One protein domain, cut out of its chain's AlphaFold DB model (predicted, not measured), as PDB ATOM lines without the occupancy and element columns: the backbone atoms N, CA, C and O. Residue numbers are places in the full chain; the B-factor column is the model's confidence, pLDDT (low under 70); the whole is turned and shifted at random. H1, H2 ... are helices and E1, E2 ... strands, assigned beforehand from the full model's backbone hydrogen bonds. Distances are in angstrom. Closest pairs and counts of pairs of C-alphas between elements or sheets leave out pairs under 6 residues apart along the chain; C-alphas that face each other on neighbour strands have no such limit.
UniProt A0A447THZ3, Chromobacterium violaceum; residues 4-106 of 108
ATOM      1  N   ALA A   4      25.245   2.781 -34.977       88.25
ATOM      2  CA  ALA A   4      26.464   3.521 -34.695       88.25
ATOM      3  C   ALA A   4      26.603   4.690 -35.673       88.25
ATOM      4  O   ALA A   4      26.284   4.567 -36.852       88.25
ATOM      5  N   GLU A   5      27.121   5.810 -35.189       89.75
ATOM      6  CA  GLU A   5      27.405   6.982 -36.010       89.75
ATOM      7  C   GLU A   5      28.908   7.095 -36.266       89.75
ATOM      8  O   GLU A   5      29.728   7.016 -35.346       89.75
ATOM      9  N   ALA A   6      29.283   7.269 -37.531       89.00
ATOM     10  CA  ALA A   6      30.657   7.503 -37.934       89.00
ATOM     11  C   ALA A   6      31.006   8.984 -37.753       89.00
ATOM     12  O   ALA A   6      30.619   9.840 -38.549       89.00
ATOM     13  N   LEU A   7      31.779   9.273 -36.709       89.38
ATOM     14  CA  LEU A   7      32.261  10.616 -36.410       89.38
ATOM     15  C   LEU A   7      33.694  10.790 -36.912       89.38
ATOM     16  O   LEU A   7      34.613  10.092 -36.473       89.38
ATOM     17  N   ALA A   8      33.894  11.744 -37.818       89.69
ATOM     18  CA  ALA A   8      35.221  12.071 -38.317       89.69
ATOM     19  C   ALA A   8      36.075  12.699 -37.206       89.69
ATOM     20  O   ALA A   8      35.610  13.545 -36.446       89.69
ATOM     21  N   ARG A   9      37.345  12.308 -37.117       92.38
ATOM     22  CA  ARG A   9      38.342  12.985 -36.282       92.38
ATOM     23  C   ARG A   9      39.672  13.009 -37.004       92.38
ATOM     24  O   ARG A   9      40.070  12.001 -37.588       92.38
ATOM     25  N   TRP A  10      40.382  14.125 -36.914       91.75
ATOM     26  CA  TRP A  10      41.681  14.268 -37.558       91.75
ATOM     27  C   TRP A  10      42.798  14.275 -36.522       91.75
ATOM     28  O   TRP A  10      42.862  15.142 -35.659       91.75
ATOM     29  N   ARG A  11      43.707  13.301 -36.606       91.56
ATOM     30  CA  ARG A  11      44.974  13.327 -35.865       91.56
ATOM     31  C   ARG A  11      45.988  14.168 -36.637       91.56
ATOM     32  O   ARG A  11      46.660  13.662 -37.531       91.56
ATOM     33  N   HIS A  12      46.061  15.450 -36.312       91.50
ATOM     34  CA  HIS A  12      47.005  16.380 -36.912       91.50
ATOM     35  C   HIS A  12      48.393  16.225 -36.265       91.50
ATOM     36  O   HIS A  12      48.477  16.192 -35.035       91.50
ATOM     37  N   PRO A  13      49.491  16.196 -37.046       89.12
ATOM     38  CA  PRO A  13      50.828  15.917 -36.518       89.12
ATOM     39  C   PRO A  13      51.282  16.894 -35.423       89.12
ATOM     40  O   PRO A  13      51.861  16.471 -34.433       89.12
ATOM     41  N   GLN A  14      50.982  18.190 -35.570       94.25
ATOM     42  CA  GLN A  14      51.343  19.223 -34.585       94.25
ATOM     43  C   GLN A  14      50.197  19.623 -33.642       94.25
ATOM     44  O   GLN A  14      50.442  19.940 -32.485       94.25
ATOM     45  N   ARG A  15      48.945  19.642 -34.122       87.31
ATOM     46  CA  ARG A  15      47.784  20.155 -33.368       87.31
ATOM     47  C   ARG A  15      47.030  19.074 -32.585       87.31
ATOM     48  O   ARG A  15      46.066  19.386 -31.897       87.31
ATOM     49  N   GLY A  16      47.451  17.814 -32.685       92.81
ATOM     50  CA  GLY A  16      46.805  16.705 -31.994       92.81
ATOM     51  C   GLY A  16      45.445  16.345 -32.595       92.81
ATOM     52  O   GLY A  16      45.247  16.403 -33.808       92.81
ATOM     53  N   LEU A  17      44.515  15.897 -31.752       93.25
ATOM     54  CA  LEU A  17      43.198  15.439 -32.187       93.25
ATOM     55  C   LEU A  17      42.261  16.628 -32.436       93.25
ATOM     56  O   LEU A  17      41.846  17.301 -31.498       93.25
ATOM     57  N   LEU A  18      41.888  16.836 -33.693       90.62
ATOM     58  CA  LEU A  18      40.954  17.864 -34.126       90.62
ATOM     59  C   LEU A  18      39.554  17.281 -34.341       90.62
ATOM     60  O   LEU A  18      39.385  16.188 -34.898       90.62
ATOM     61  N   MET A  19      38.558  18.047 -33.900       91.25
ATOM     62  CA  MET A  19      37.138  17.755 -34.084       91.25
ATOM     63  C   MET A  19      36.654  18.256 -35.455       91.25
ATOM     64  O   MET A  19      37.273  19.172 -36.001       91.25
ATOM     65  N   PRO A  20      35.569  17.680 -36.012       87.50
ATOM     66  CA  PRO A  20      34.993  18.059 -37.308       87.50
ATOM     67  C   PRO A  20      34.900  19.563 -37.553       87.50
ATOM     68  O   PRO A  20      35.379  20.044 -38.577       87.50
ATOM     69  N   ASP A  21      34.388  20.313 -36.580       88.12
ATOM     70  CA  ASP A  21      34.167  21.760 -36.687       88.12
ATOM     71  C   ASP A  21      35.456  22.551 -36.954       88.12
ATOM     72  O   ASP A  21      35.418  23.654 -37.488       88.12
ATOM     73  N   SER A  22      36.621  21.988 -36.613       87.25
ATOM     74  CA  SER A  22      37.921  22.628 -36.823       87.25
ATOM     75  C   SER A  22      38.497  22.431 -38.227       87.25
ATOM     76  O   SER A  22      39.425  23.150 -38.591       87.25
ATOM     77  N   PHE A  23      38.025  21.442 -38.995       88.12
ATOM     78  CA  PHE A  23      38.626  21.103 -40.293       88.12
ATOM     79  C   PHE A  23      37.628  20.918 -41.435       88.12
ATOM     80  O   PHE A  23      38.024  21.088 -42.583       88.12
ATOM     81  N   ILE A  24      36.355  20.613 -41.163       87.50
ATOM     82  CA  ILE A  24      35.332  20.489 -42.208       87.50
ATOM     83  C   ILE A  24      35.178  21.789 -43.006       87.50
ATOM     84  O   ILE A  24      35.269  21.685 -44.227       87.50
ATOM     85  N   PRO A  25      35.054  22.987 -42.392       86.62
ATOM     86  CA  PRO A  25      34.934  24.229 -43.162       86.62
ATOM     87  C   PRO A  25      36.121  24.445 -44.108       86.62
ATOM     88  O   PRO A  25      35.949  24.728 -45.286       86.62
ATOM     89  N   MET A  26      37.343  24.178 -43.633       86.06
ATOM     90  CA  MET A  26      38.547  24.246 -44.469       86.06
ATOM     91  C   MET A  26      38.504  23.225 -45.615       86.06
ATOM     92  O   MET A  26      38.879  23.534 -46.743       86.06
ATOM     93  N   CYS A  27      38.057  21.994 -45.353       85.06
ATOM     94  CA  CYS A  27      37.902  20.987 -46.398       85.06
ATOM     95  C   CYS A  27      36.826  21.371 -47.423       85.06
ATOM     96  O   CYS A  27      36.962  20.993 -48.585       85.06
ATOM     97  N   GLU A  28      35.772  22.076 -47.015       83.88
ATOM     98  CA  GLU A  28      34.745  22.609 -47.914       83.88
ATOM     99  C   GLU A  28      35.331  23.708 -48.803       83.88
ATOM    100  O   GLU A  28      35.271  23.582 -50.026       83.88
ATOM    101  N   ASP A  29      36.001  24.695 -48.207       80.88
ATOM    102  CA  ASP A  29      36.633  25.813 -48.919       80.88
ATOM    103  C   ASP A  29      37.708  25.341 -49.913       80.88
ATOM    104  O   ASP A  29      37.833  25.870 -51.017       80.88
ATOM    105  N   CYS A  30      38.478  24.309 -49.552       82.31
ATOM    106  CA  CYS A  30      39.504  23.721 -50.418       82.31
ATOM    107  C   CYS A  30      38.964  22.652 -51.391       82.31
ATOM    108  O   CYS A  30      39.750  22.051 -52.125       82.31
ATOM    109  N   GLY A  31      37.663  22.335 -51.369       81.06
ATOM    110  CA  GLY A  31      37.064  21.268 -52.186       81.06
ATOM    111  C   GLY A  31      37.482  19.836 -51.801       81.06
ATOM    112  O   GLY A  31      37.111  18.866 -52.468       81.06
ATOM    113  N   MET A  32      38.226  19.665 -50.706       84.19
ATOM    114  CA  MET A  32      38.683  18.369 -50.189       84.19
ATOM    115  C   MET A  32      37.568  17.556 -49.520       84.19
ATOM    116  O   MET A  32      37.716  16.346 -49.331       84.19
ATOM    117  N   VAL A  33      36.440  18.191 -49.182       83.50
ATOM    118  CA  VAL A  33      35.290  17.555 -48.521       83.50
ATOM    119  C   VAL A  33      34.749  16.351 -49.306       83.50
ATOM    120  O   VAL A  33      34.289  15.375 -48.714       83.50
ATOM    121  N   MET A  34      34.891  16.362 -50.634       82.38
ATOM    122  CA  MET A  34      34.476  15.261 -51.507       82.38
ATOM    123  C   MET A  34      35.290  13.988 -51.266       82.38
ATOM    124  O   MET A  34      34.730  12.913 -51.030       82.38
ATOM    125  N   GLU A  35      36.617  14.111 -51.299       83.81
ATOM    126  CA  GLU A  35      37.527  12.986 -51.081       83.81
ATOM    127  C   GLU A  35      37.476  12.519 -49.625       83.81
ATOM    128  O   GLU A  35      37.450  11.316 -49.361       83.81
ATOM    129  N   LEU A  36      37.364  13.459 -48.682       86.06
ATOM    130  CA  LEU A  36      37.175  13.154 -47.269       86.06
ATOM    131  C   LEU A  36      35.930  12.282 -47.049       86.06
ATOM    132  O   LEU A  36      36.026  11.216 -46.438       86.06
ATOM    133  N   GLY A  37      34.773  12.678 -47.587       86.88
ATOM    134  CA  GLY A  37      33.550  11.891 -47.437       86.88
ATOM    135  C   GLY A  37      33.647  10.505 -48.073       86.88
ATOM    136  O   GLY A  37      33.170   9.530 -47.492       86.88
ATOM    137  N   ARG A  38      34.334  10.375 -49.216       85.25
ATOM    138  CA  ARG A  38      34.590   9.070 -49.845       85.25
ATOM    139  C   ARG A  38      35.389   8.144 -48.924       85.25
ATOM    140  O   ARG A  38      35.054   6.966 -48.796       85.25
ATOM    141  N   GLN A  39      36.433   8.662 -48.280       87.44
ATOM    142  CA  GLN A  39      37.253   7.891 -47.343       87.44
ATOM    143  C   GLN A  39      36.459   7.482 -46.099       87.44
ATOM    144  O   GLN A  39      36.525   6.320 -45.697       87.44
ATOM    145  N   ILE A  40      35.653   8.394 -45.543       89.75
ATOM    146  CA  ILE A  40      34.795   8.110 -44.382       89.75
ATOM    147  C   ILE A  40      33.792   6.998 -44.713       89.75
ATOM    148  O   ILE A  40      33.672   6.038 -43.951       89.75
ATOM    149  N   LEU A  41      33.123   7.062 -45.869       86.69
ATOM    150  CA  LEU A  41      32.180   6.025 -46.308       86.69
ATOM    151  C   LEU A  41      32.856   4.654 -46.452       86.69
ATOM    152  O   LEU A  41      32.313   3.641 -46.008       86.69
ATOM    153  N   LEU A  42      34.064   4.607 -47.025       87.19
ATOM    154  CA  LEU A  42      34.825   3.362 -47.148       87.19
ATOM    155  C   LEU A  42      35.220   2.787 -45.786       87.19
ATOM    156  O   LEU A  42      35.144   1.573 -45.588       87.19
ATOM    157  N   GLN A  43      35.645   3.635 -44.852       91.00
ATOM    158  CA  GLN A  43      35.985   3.213 -43.494       91.00
ATOM    159  C   GLN A  43      34.751   2.708 -42.741       91.00
ATOM    160  O   GLN A  43      34.813   1.631 -42.150       91.00
ATOM    161  N   ALA A  44      33.622   3.412 -42.836       89.38
ATOM    162  CA  ALA A  44      32.355   3.009 -42.232       89.38
ATOM    163  C   ALA A  44      31.878   1.643 -42.753       89.38
ATOM    164  O   ALA A  44      31.572   0.753 -41.961       89.38
ATOM    165  N   ALA A  45      31.900   1.429 -44.073       87.62
ATOM    166  CA  ALA A  45      31.510   0.156 -44.682       87.62
ATOM    167  C   ALA A  45      32.439  -1.003 -44.276       87.62
ATOM    168  O   ALA A  45      31.980  -2.112 -43.993       87.62
ATOM    169  N   ARG A  46      33.754  -0.755 -44.206       89.62
ATOM    170  CA  ARG A  46      34.723  -1.744 -43.705       89.62
ATOM    171  C   ARG A  46      34.463  -2.083 -42.240       89.62
ATOM    172  O   ARG A  46      34.471  -3.260 -41.889       89.62
ATOM    173  N   GLN A  47      34.203  -1.078 -41.407       91.81
ATOM    174  CA  GLN A  47      33.941  -1.273 -39.985       91.81
ATOM    175  C   GLN A  47      32.636  -2.041 -39.748       91.81
ATOM    176  O   GLN A  47      32.617  -2.975 -38.946       91.81
ATOM    177  N   GLN A  48      31.576  -1.715 -40.490       91.31
ATOM    178  CA  GLN A  48      30.310  -2.442 -40.434       91.31
ATOM    179  C   GLN A  48      30.497  -3.913 -40.806       91.31
ATOM    180  O   GLN A  48      29.985  -4.791 -40.116       91.31
ATOM    181  N   ARG A  49      31.261  -4.204 -41.868       89.94
ATOM    182  CA  ARG A  49      31.565  -5.588 -42.250       89.94
ATOM    183  C   ARG A  49      32.282  -6.338 -41.127       89.94
ATOM    184  O   ARG A  49      31.863  -7.433 -40.788       89.94
ATOM    185  N   GLN A  50      33.288  -5.728 -40.501       93.25
ATOM    186  CA  GLN A  50      33.990  -6.344 -39.367       93.25
ATOM    187  C   GLN A  50      33.067  -6.627 -38.177       93.25
ATOM    188  O   GLN A  50      33.241  -7.632 -37.493       93.25
ATOM    189  N   TRP A  51      32.097  -5.752 -37.907       94.00
ATOM    190  CA  TRP A  51      31.088  -6.003 -36.878       94.00
ATOM    191  C   TRP A  51      30.175  -7.163 -37.261       94.00
ATOM    192  O   TRP A  51      29.984  -8.066 -36.449       94.00
ATOM    193  N   ARG A  52      29.712  -7.209 -38.512       90.75
ATOM    194  CA  ARG A  52      28.890  -8.314 -39.021       90.75
ATOM    195  C   ARG A  52      29.612  -9.655 -38.951       90.75
ATOM    196  O   ARG A  52      29.013 -10.629 -38.512       90.75
ATOM    197  N   ASP A  53      30.898  -9.690 -39.293       92.88
ATOM    198  CA  ASP A  53      31.735 -10.893 -39.197       92.88
ATOM    199  C   ASP A  53      31.894 -11.376 -37.737       92.88
ATOM    200  O   ASP A  53      32.166 -12.548 -37.492       92.88
ATOM    201  N   ARG A  54      31.675 -10.492 -36.752       94.56
ATOM    202  CA  ARG A  54      31.645 -10.802 -35.309       94.56
ATOM    203  C   ARG A  54      30.231 -11.058 -34.769       94.56
ATOM    204  O   ARG A  54      30.053 -11.124 -33.557       94.56
ATOM    205  N   GLY A  55      29.226 -11.164 -35.639       93.81
ATOM    206  CA  GLY A  55      27.823 -11.371 -35.260       93.81
ATOM    207  C   GLY A  55      27.080 -10.105 -34.815       93.81
ATOM    208  O   GLY A  55      25.953 -10.200 -34.338       93.81
ATOM    209  N   LEU A  56      27.678  -8.919 -34.974       91.44
ATOM    210  CA  LEU A  56      27.054  -7.634 -34.653       91.44
ATOM    211  C   LEU A  56      26.464  -7.001 -35.919       91.44
ATOM    212  O   LEU A  56      27.186  -6.461 -36.758       91.44
ATOM    213  N   ASP A  57      25.139  -7.038 -36.048       87.00
ATOM    214  CA  ASP A  57      24.424  -6.398 -37.157       87.00
ATOM    215  C   ASP A  57      24.007  -4.969 -36.778       87.00
ATOM    216  O   ASP A  57      22.914  -4.727 -36.262       87.00
ATOM    217  N   LEU A  58      24.930  -4.022 -36.968       87.75
ATOM    218  CA  LEU A  58      24.731  -2.605 -36.658       87.75
ATOM    219  C   LEU A  58      24.488  -1.790 -37.931       87.75
ATOM    220  O   LEU A  58      25.211  -1.916 -38.926       87.75
ATOM    221  N   LEU A  59      23.502  -0.894 -37.866       86.50
ATOM    222  CA  LEU A  59      23.334   0.169 -38.855       86.50
ATOM    223  C   LEU A  59      24.394   1.239 -38.610       86.50
ATOM    224  O   LEU A  59      24.564   1.672 -37.471       86.50
ATOM    225  N   VAL A  60      25.080   1.678 -39.667       87.25
ATOM    226  CA  VAL A  60      26.063   2.763 -39.573       87.25
ATOM    227  C   VAL A  60      25.547   3.993 -40.300       87.25
ATOM    228  O   VAL A  60      25.186   3.900 -41.478       87.25
ATOM    229  N   SER A  61      25.504   5.125 -39.598       86.88
ATOM    230  CA  SER A  61      25.205   6.433 -40.173       86.88
ATOM    231  C   SER A  61      26.483   7.234 -40.431       86.88
ATOM    232  O   SER A  61      27.426   7.194 -39.642       86.88
ATOM    233  N   VAL A  62      26.530   7.959 -41.550       85.31
ATOM    234  CA  VAL A  62      27.632   8.868 -41.902       85.31
ATOM    235  C   VAL A  62      27.061  10.250 -42.201       85.31
ATOM    236  O   VAL A  62      26.122  10.362 -42.993       85.31
ATOM    237  N   ASN A  63      27.651  11.284 -41.597       85.44
ATOM    238  CA  ASN A  63      27.332  12.679 -41.893       85.44
ATOM    239  C   ASN A  63      28.129  13.158 -43.104       85.44
ATOM    240  O   ASN A  63      29.359  13.083 -43.115       85.44
ATOM    241  N   LEU A  64      27.422  13.675 -44.104       78.44
ATOM    242  CA  LEU A  64      28.010  14.311 -45.279       78.44
ATOM    243  C   LEU A  64      27.664  15.800 -45.302       78.44
ATOM    244  O   LEU A  64      26.558  16.194 -44.922       78.44
ATOM    245  N   SER A  65      28.606  16.609 -45.780       72.50
ATOM    246  CA  SER A  65      28.411  18.041 -46.023       72.50
ATOM    247  C   SER A  65      27.398  18.280 -47.147       72.50
ATOM    248  O   SER A  65      27.332  17.516 -48.116       72.50
ATOM    249  N   ALA A  66      26.635  19.372 -47.050       66.62
ATOM    250  CA  ALA A  66      25.691  19.793 -48.082       66.62
ATOM    251  C   ALA A  66      26.354  19.980 -49.460       66.62
ATOM    252  O   ALA A  66      25.760  19.614 -50.475       66.62
ATOM    253  N   CYS A  67      27.602  20.463 -49.513       61.62
ATOM    254  CA  CYS A  67      28.349  20.651 -50.763       61.62
ATOM    255  C   CYS A  67      28.534  19.334 -51.535       61.62
ATOM    256  O   CYS A  67      28.554  19.331 -52.765       61.62
ATOM    257  N   GLN A  68      28.569  18.198 -50.830       59.59
ATOM    258  CA  GLN A  68      28.704  16.874 -51.440       59.59
ATOM    259  C   GLN A  68      27.449  16.413 -52.198       59.59
ATOM    260  O   GLN A  68      27.514  15.445 -52.954       59.59
ATOM    261  N   PHE A  69      26.318  17.102 -52.027       57.34
ATOM    262  CA  PHE A  69      25.071  16.834 -52.746       57.34
ATOM    263  C   PHE A  69      24.861  17.731 -53.978       57.34
ATOM    264  O   PHE A  69      24.033  17.397 -54.827       57.34
ATOM    265  N   VAL A  70      25.586  18.852 -54.086       52.06
ATOM    266  CA  VAL A  70      25.326  19.901 -55.092       52.06
ATOM    267  C   VAL A  70      26.162  19.723 -56.367       52.06
ATOM    268  O   VAL A  70      25.732  20.162 -57.430       52.06
ATOM    269  N   ASP A  71      27.305  19.031 -56.320       48.38
ATOM    270  CA  ASP A  71      28.175  18.877 -57.495       48.38
ATOM    271  C   ASP A  71      27.681  17.782 -58.487       48.38
ATOM    272  O   ASP A  71      27.681  16.587 -58.158       48.38
ATOM    273  N   PRO A  72      27.306  18.123 -59.739       43.31
ATOM    274  CA  PRO A  72      26.978  17.145 -60.778       43.31
ATOM    275  C   PRO A  72      28.181  16.287 -61.221       43.31
ATOM    276  O   PRO A  72      27.980  15.157 -61.674       43.31
ATOM    277  N   ALA A  73      29.430  16.728 -61.035       43.16
ATOM    278  CA  ALA A  73      30.610  15.881 -61.233       43.16
ATOM    279  C   ALA A  73      30.760  14.845 -60.103       43.16
ATOM    280  O   ALA A  73      31.164  13.704 -60.367       43.16
ATOM    281  N   CYS A  74      30.319  15.177 -58.884       41.84
ATOM    282  CA  CYS A  74      30.079  14.198 -57.827       41.84
ATOM    283  C   CYS A  74      28.901  13.279 -58.147       41.84
ATOM    284  O   CYS A  74      28.882  12.165 -57.653       41.84
ATOM    285  N   ARG A  75      27.948  13.649 -59.002       41.03
ATOM    286  CA  ARG A  75      26.897  12.727 -59.470       41.03
ATOM    287  C   ARG A  75      27.410  11.729 -60.525       41.03
ATOM    288  O   ARG A  75      26.938  10.597 -60.574       41.03
ATOM    289  N   ALA A  76      28.379  12.131 -61.353       35.84
ATOM    290  CA  ALA A  76      28.892  11.330 -62.470       35.84
ATOM    291  C   ALA A  76      30.089  10.424 -62.109       35.84
ATOM    292  O   ALA A  76      30.182   9.298 -62.596       35.84
ATOM    293  N   ARG A  77      31.007  10.877 -61.240       39.28
ATOM    294  CA  ARG A  77      32.248  10.142 -60.890       39.28
ATOM    295  C   ARG A  77      32.088   9.188 -59.708       39.28
ATOM    296  O   ARG A  77      32.894   8.286 -59.492       39.28
ATOM    297  N   SER A  78      31.010   9.372 -58.967       36.25
ATOM    298  CA  SER A  78      30.583   8.487 -57.906       36.25
ATOM    299  C   SER A  78      29.827   7.268 -58.431       36.25
ATOM    300  O   SER A  78      29.550   6.406 -57.622       36.25
ATOM    301  N   SER A  79      29.572   7.084 -59.736       37.25
ATOM    302  CA  SER A  79      28.782   5.945 -60.263       37.25
ATOM    303  C   SER A  79      29.306   4.543 -59.888       37.25
ATOM    304  O   SER A  79      28.576   3.558 -59.989       37.25
ATOM    305  N   ARG A  80      30.543   4.439 -59.379       41.62
ATOM    306  CA  ARG A  80      31.105   3.210 -58.790       41.62
ATOM    307  C   ARG A  80      30.691   2.948 -57.325       41.62
ATOM    308  O   ARG A  80      30.819   1.820 -56.864       41.62
ATOM    309  N   TYR A  81      30.200   3.961 -56.606       36.38
ATOM    310  CA  TYR A  81      29.804   3.937 -55.182       36.38
ATOM    311  C   TYR A  81      28.498   4.703 -54.852       36.38
ATOM    312  O   TYR A  81      28.010   4.639 -53.729       36.38
ATOM    313  N   TRP A  82      27.911   5.397 -55.823       38.66
ATOM    314  CA  TRP A  82      26.701   6.212 -55.778       38.66
ATOM    315  C   TRP A  82      25.827   5.782 -56.952       38.66
ATOM    316  O   TRP A  82      26.102   6.124 -58.106       38.66
ATOM    317  N   PRO A  83      24.785   4.988 -56.707       33.62
ATOM    318  CA  PRO A  83      23.865   4.633 -57.759       33.62
ATOM    319  C   PRO A  83      22.913   5.812 -57.964       33.62
ATOM    320  O   PRO A  83      22.002   6.027 -57.171       33.62
ATOM    321  N   THR A  84      23.076   6.540 -59.067       37.75
ATOM    322  CA  THR A  84      22.131   7.570 -59.530       37.75
ATOM    323  C   THR A  84      20.732   7.029 -59.849       37.75
ATOM    324  O   THR A  84      19.843   7.817 -60.150       37.75
ATOM    325  N   ALA A  85      20.505   5.715 -59.770       33.28
ATOM    326  CA  ALA A  85      19.211   5.105 -60.071       33.28
ATOM    327  C   ALA A  85      18.946   3.759 -59.362       33.28
ATOM    328  O   ALA A  85      18.133   2.973 -59.834       33.28
ATOM    329  N   ALA A  86      19.610   3.445 -58.245       34.28
ATOM    330  CA  ALA A  86      19.357   2.173 -57.559       34.28
ATOM    331  C   ALA A  86      19.474   2.301 -56.042       34.28
ATOM    332  O   ALA A  86      20.463   1.898 -55.433       34.28
ATOM    333  N   ALA A  87      18.393   2.766 -55.425       40.47
ATOM    334  CA  ALA A  87      18.111   2.621 -53.999       40.47
ATOM    335  C   ALA A  87      17.983   1.144 -53.531       40.47
ATOM    336  O   ALA A  87      17.348   0.877 -52.521       40.47
ATOM    337  N   SER A  88      18.536   0.160 -54.252       37.41
ATOM    338  CA  SER A  88      18.122  -1.245 -54.124       37.41
ATOM    339  C   SER A  88      19.225  -2.308 -54.215       37.41
ATOM    340  O   SER A  88      18.905  -3.490 -54.165       37.41
ATOM    341  N   ARG A  89      20.525  -1.966 -54.293       35.31
ATOM    342  CA  ARG A  89      21.597  -3.002 -54.255       35.31
ATOM    343  C   ARG A  89      22.609  -2.914 -53.121       35.31
ATOM    344  O   ARG A  89      23.292  -3.899 -52.868       35.31
ATOM    345  N   THR A  90      22.704  -1.789 -52.420       42.00
ATOM    346  CA  THR A  90      23.685  -1.606 -51.333       42.00
ATOM    347  C   THR A  90      23.050  -1.287 -49.983       42.00
ATOM    348  O   THR A  90      23.772  -1.236 -48.993       42.00
ATOM    349  N   GLY A  91      21.726  -1.098 -49.918       45.59
ATOM    350  CA  GLY A  91      21.020  -0.885 -48.655       45.59
ATOM    351  C   GLY A  91      21.072   0.541 -48.077       45.59
ATOM    352  O   GLY A  91      20.586   0.797 -46.980       45.59
ATOM    353  N   TRP A  92      21.656   1.511 -48.784       47.88
ATOM    354  CA  TRP A  92      21.801   2.878 -48.265       47.88
ATOM    355  C   TRP A  92      20.518   3.706 -48.427       47.88
ATOM    356  O   TRP A  92      20.007   3.862 -49.535       47.88
ATOM    357  N   SER A  93      20.041   4.281 -47.323       50.22
ATOM    358  CA  SER A  93      18.958   5.263 -47.244       50.22
ATOM    359  C   SER A  93      19.511   6.636 -46.846       50.22
ATOM    360  O   SER A  93      20.393   6.730 -45.992       50.22
ATOM    361  N   TRP A  94      19.003   7.703 -47.467       50.06
ATOM    362  CA  TRP A  94      19.505   9.068 -47.282       50.06
ATOM    363  C   TRP A  94      18.403   9.987 -46.745       50.06
ATOM    364  O   TRP A  94      17.270   9.924 -47.224       50.06
ATOM    365  N   ARG A  95      18.713  10.850 -45.767       44.34
ATOM    366  CA  ARG A  95      17.793  11.891 -45.255       44.34
ATOM    367  C   ARG A  95      18.516  13.229 -45.091       44.34
ATOM    368  O   ARG A  95      19.671  13.251 -44.678       44.34
ATOM    369  N   SER A  96      17.826  14.334 -45.378       41.38
ATOM    370  CA  SER A  96      18.387  15.693 -45.350       41.38
ATOM    371  C   SER A  96      17.517  16.647 -44.523       41.38
ATOM    372  O   SER A  96      16.368  16.885 -44.896       41.38
ATOM    373  N   PRO A  97      18.052  17.222 -43.430       39.28
ATOM    374  CA  PRO A  97      17.578  18.479 -42.880       39.28
ATOM    375  C   PRO A  97      18.715  19.518 -42.925       39.28
ATOM    376  O   PRO A  97      19.614  19.550 -42.090       39.28
ATOM    377  N   SER A  98      18.668  20.342 -43.972       47.06
ATOM    378  CA  SER A  98      19.203  21.709 -44.103       47.06
ATOM    379  C   SER A  98      20.697  22.038 -43.894       47.06
ATOM    380  O   SER A  98      21.085  23.117 -44.335       47.06
ATOM    381  N   ARG A  99      21.568  21.172 -43.347       44.06
ATOM    382  CA  ARG A  99      23.045  21.401 -43.339       44.06
ATOM    383  C   ARG A  99      23.913  20.158 -43.520       44.06
ATOM    384  O   ARG A  99      24.966  20.249 -44.143       44.06
ATOM    385  N   TYR A 100      23.460  19.011 -43.028       42.78
ATOM    386  CA  TYR A 100      24.165  17.739 -43.159       42.78
ATOM    387  C   TYR A 100      23.186  16.661 -43.615       42.78
ATOM    388  O   TYR A 100      22.030  16.635 -43.187       42.78
ATOM    389  N   CYS A 101      23.635  15.786 -44.510       48.22
ATOM    390  CA  CYS A 101      22.852  14.644 -44.969       48.22
ATOM    391  C   CYS A 101      23.296  13.380 -44.237       48.22
ATOM    392  O   CYS A 101      24.488  13.084 -44.154       48.22
ATOM    393  N   TRP A 102      22.318  12.609 -43.771       42.91
ATOM    394  CA  TRP A 102      22.519  11.321 -43.123       42.91
ATOM    395  C   TRP A 102      22.454  10.217 -44.170       42.91
ATOM    396  O   TRP A 102      21.413  10.048 -44.809       42.91
ATOM    397  N   GLY A 103      23.531   9.452 -44.332       52.28
ATOM    398  CA  GLY A 103      23.510   8.175 -45.048       52.28
ATOM    399  C   GLY A 103      23.450   7.021 -44.069       52.28
ATOM    400  O   GLY A 103      24.357   6.896 -43.260       52.28
ATOM    401  N   THR A 104      22.411   6.188 -44.129       49.84
ATOM    402  CA  THR A 104      22.252   5.000 -43.275       49.84
ATOM    403  C   THR A 104      22.215   3.745 -44.131       49.84
ATOM    404  O   THR A 104      21.349   3.627 -44.994       49.84
ATOM    405  N   MET A 105      23.103   2.785 -43.887       47.38
ATOM    406  CA  MET A 105      23.078   1.491 -44.579       47.38
ATOM    407  C   MET A 105      22.223   0.473 -43.816       47.38
ATOM    408  O   MET A 105      22.659  -0.054 -42.796       47.38
ATOM    409  N   SER A 106      21.028   0.184 -44.328       50.78
ATOM    410  CA  SER A 106      20.077  -0.845 -43.870       50.78
ATOM    411  C   SER A 106      19.965  -1.983 -44.892       50.78
ATOM    412  O   SER A 106      20.316  -1.805 -46.046       50.78
TER     413      SER A 106
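AT A GLANCE: This is residues 4 to 106 of the 108 residues of a protein of Chromobacterium violaceum (UniProt A0A447THZ3). One long helix, H2, lies along one face of a twisted four-stranded sheet, over its strand E4; a small hairpin, E2 and E3, sits off by itself, apart from that sheet and farthest from the mean of the C-alphas. The short helices H1, H3 and H4 gather near the first residues of H2, and its far end sticks out with residues 50 to 55. The printed part has 103 residues with four named helices and six named strands, in the order E1 E2 E3 H1 H2 E4 H3 H4 E5 E6; the mixed sheet runs E1, E4, E6, E5. The class is mixed, helices and strands; the whole is compact, with a radius of gyration of the C-alphas of 14.4 A and spans of 39 by 35 by 25 A.

HOW THE PARTS SIT: Begin with E1, residues 4 to 6, parallel to E4, residues 59 to 65; N 4 and O 59 are 2.8 A apart. E2, residues 10 to 12, and E3, residues 16 to 18, form a hairpin, with N 12 and O 16 at 2.8 A. H1, residues 24 to 29, and H2, residues 33 to 53, only just touch, with 3 pairs of C-alphas within 8 A, and only at the corner; the closest C-alphas are those of Cys 27 and Val 33, 4.8 A. H2 is on the sheet, making two layers, a helix on one face; its height over the sheet is 9.1 A, and it runs along E4 at 4 degrees on the local plane, with the C-alphas of Gly 37 and Leu 64 closest at 6.4 A. H3, residues 67 to 70, only grazes the sheet with residues 67 to 69. H4, residues 72 to 77, is not on it. E5, residues 92 to 95, and E6, residues 100 to 105, form a hairpin, with N 93 and O 104 at 2.8 A; E6 is antiparallel to E4, with N 62 and O 103 at 3.0 A. E4, H3 and H4, and E5 form a split strand-helix-strand unit, two strands running the same way with E6 between them, and its crossover is right-handed. In H1, H2 and H4 every O i to N i+4 pair is within hydrogen-bond range; H3 is too short for one.

IN THESE COORDINATES: Find C-alpha 4 at (26.464, 3.521, -34.695), where E1 begins. H2 runs 30.1 A from C-alpha 33 at (35.290, 17.555, -48.521). E4 covers 19.9 A, and E6 16.3 A to C-alpha 105 at (23.078, 1.491, -44.579).

THE WHOLE: The printed part has no cut. The C-alphas of Gln 14 and Ser 88, 43.6 A, are the two farthest apart. H4 to E5 is a long link of 14 residues. Residues 66 to 106 have pLDDT under 70.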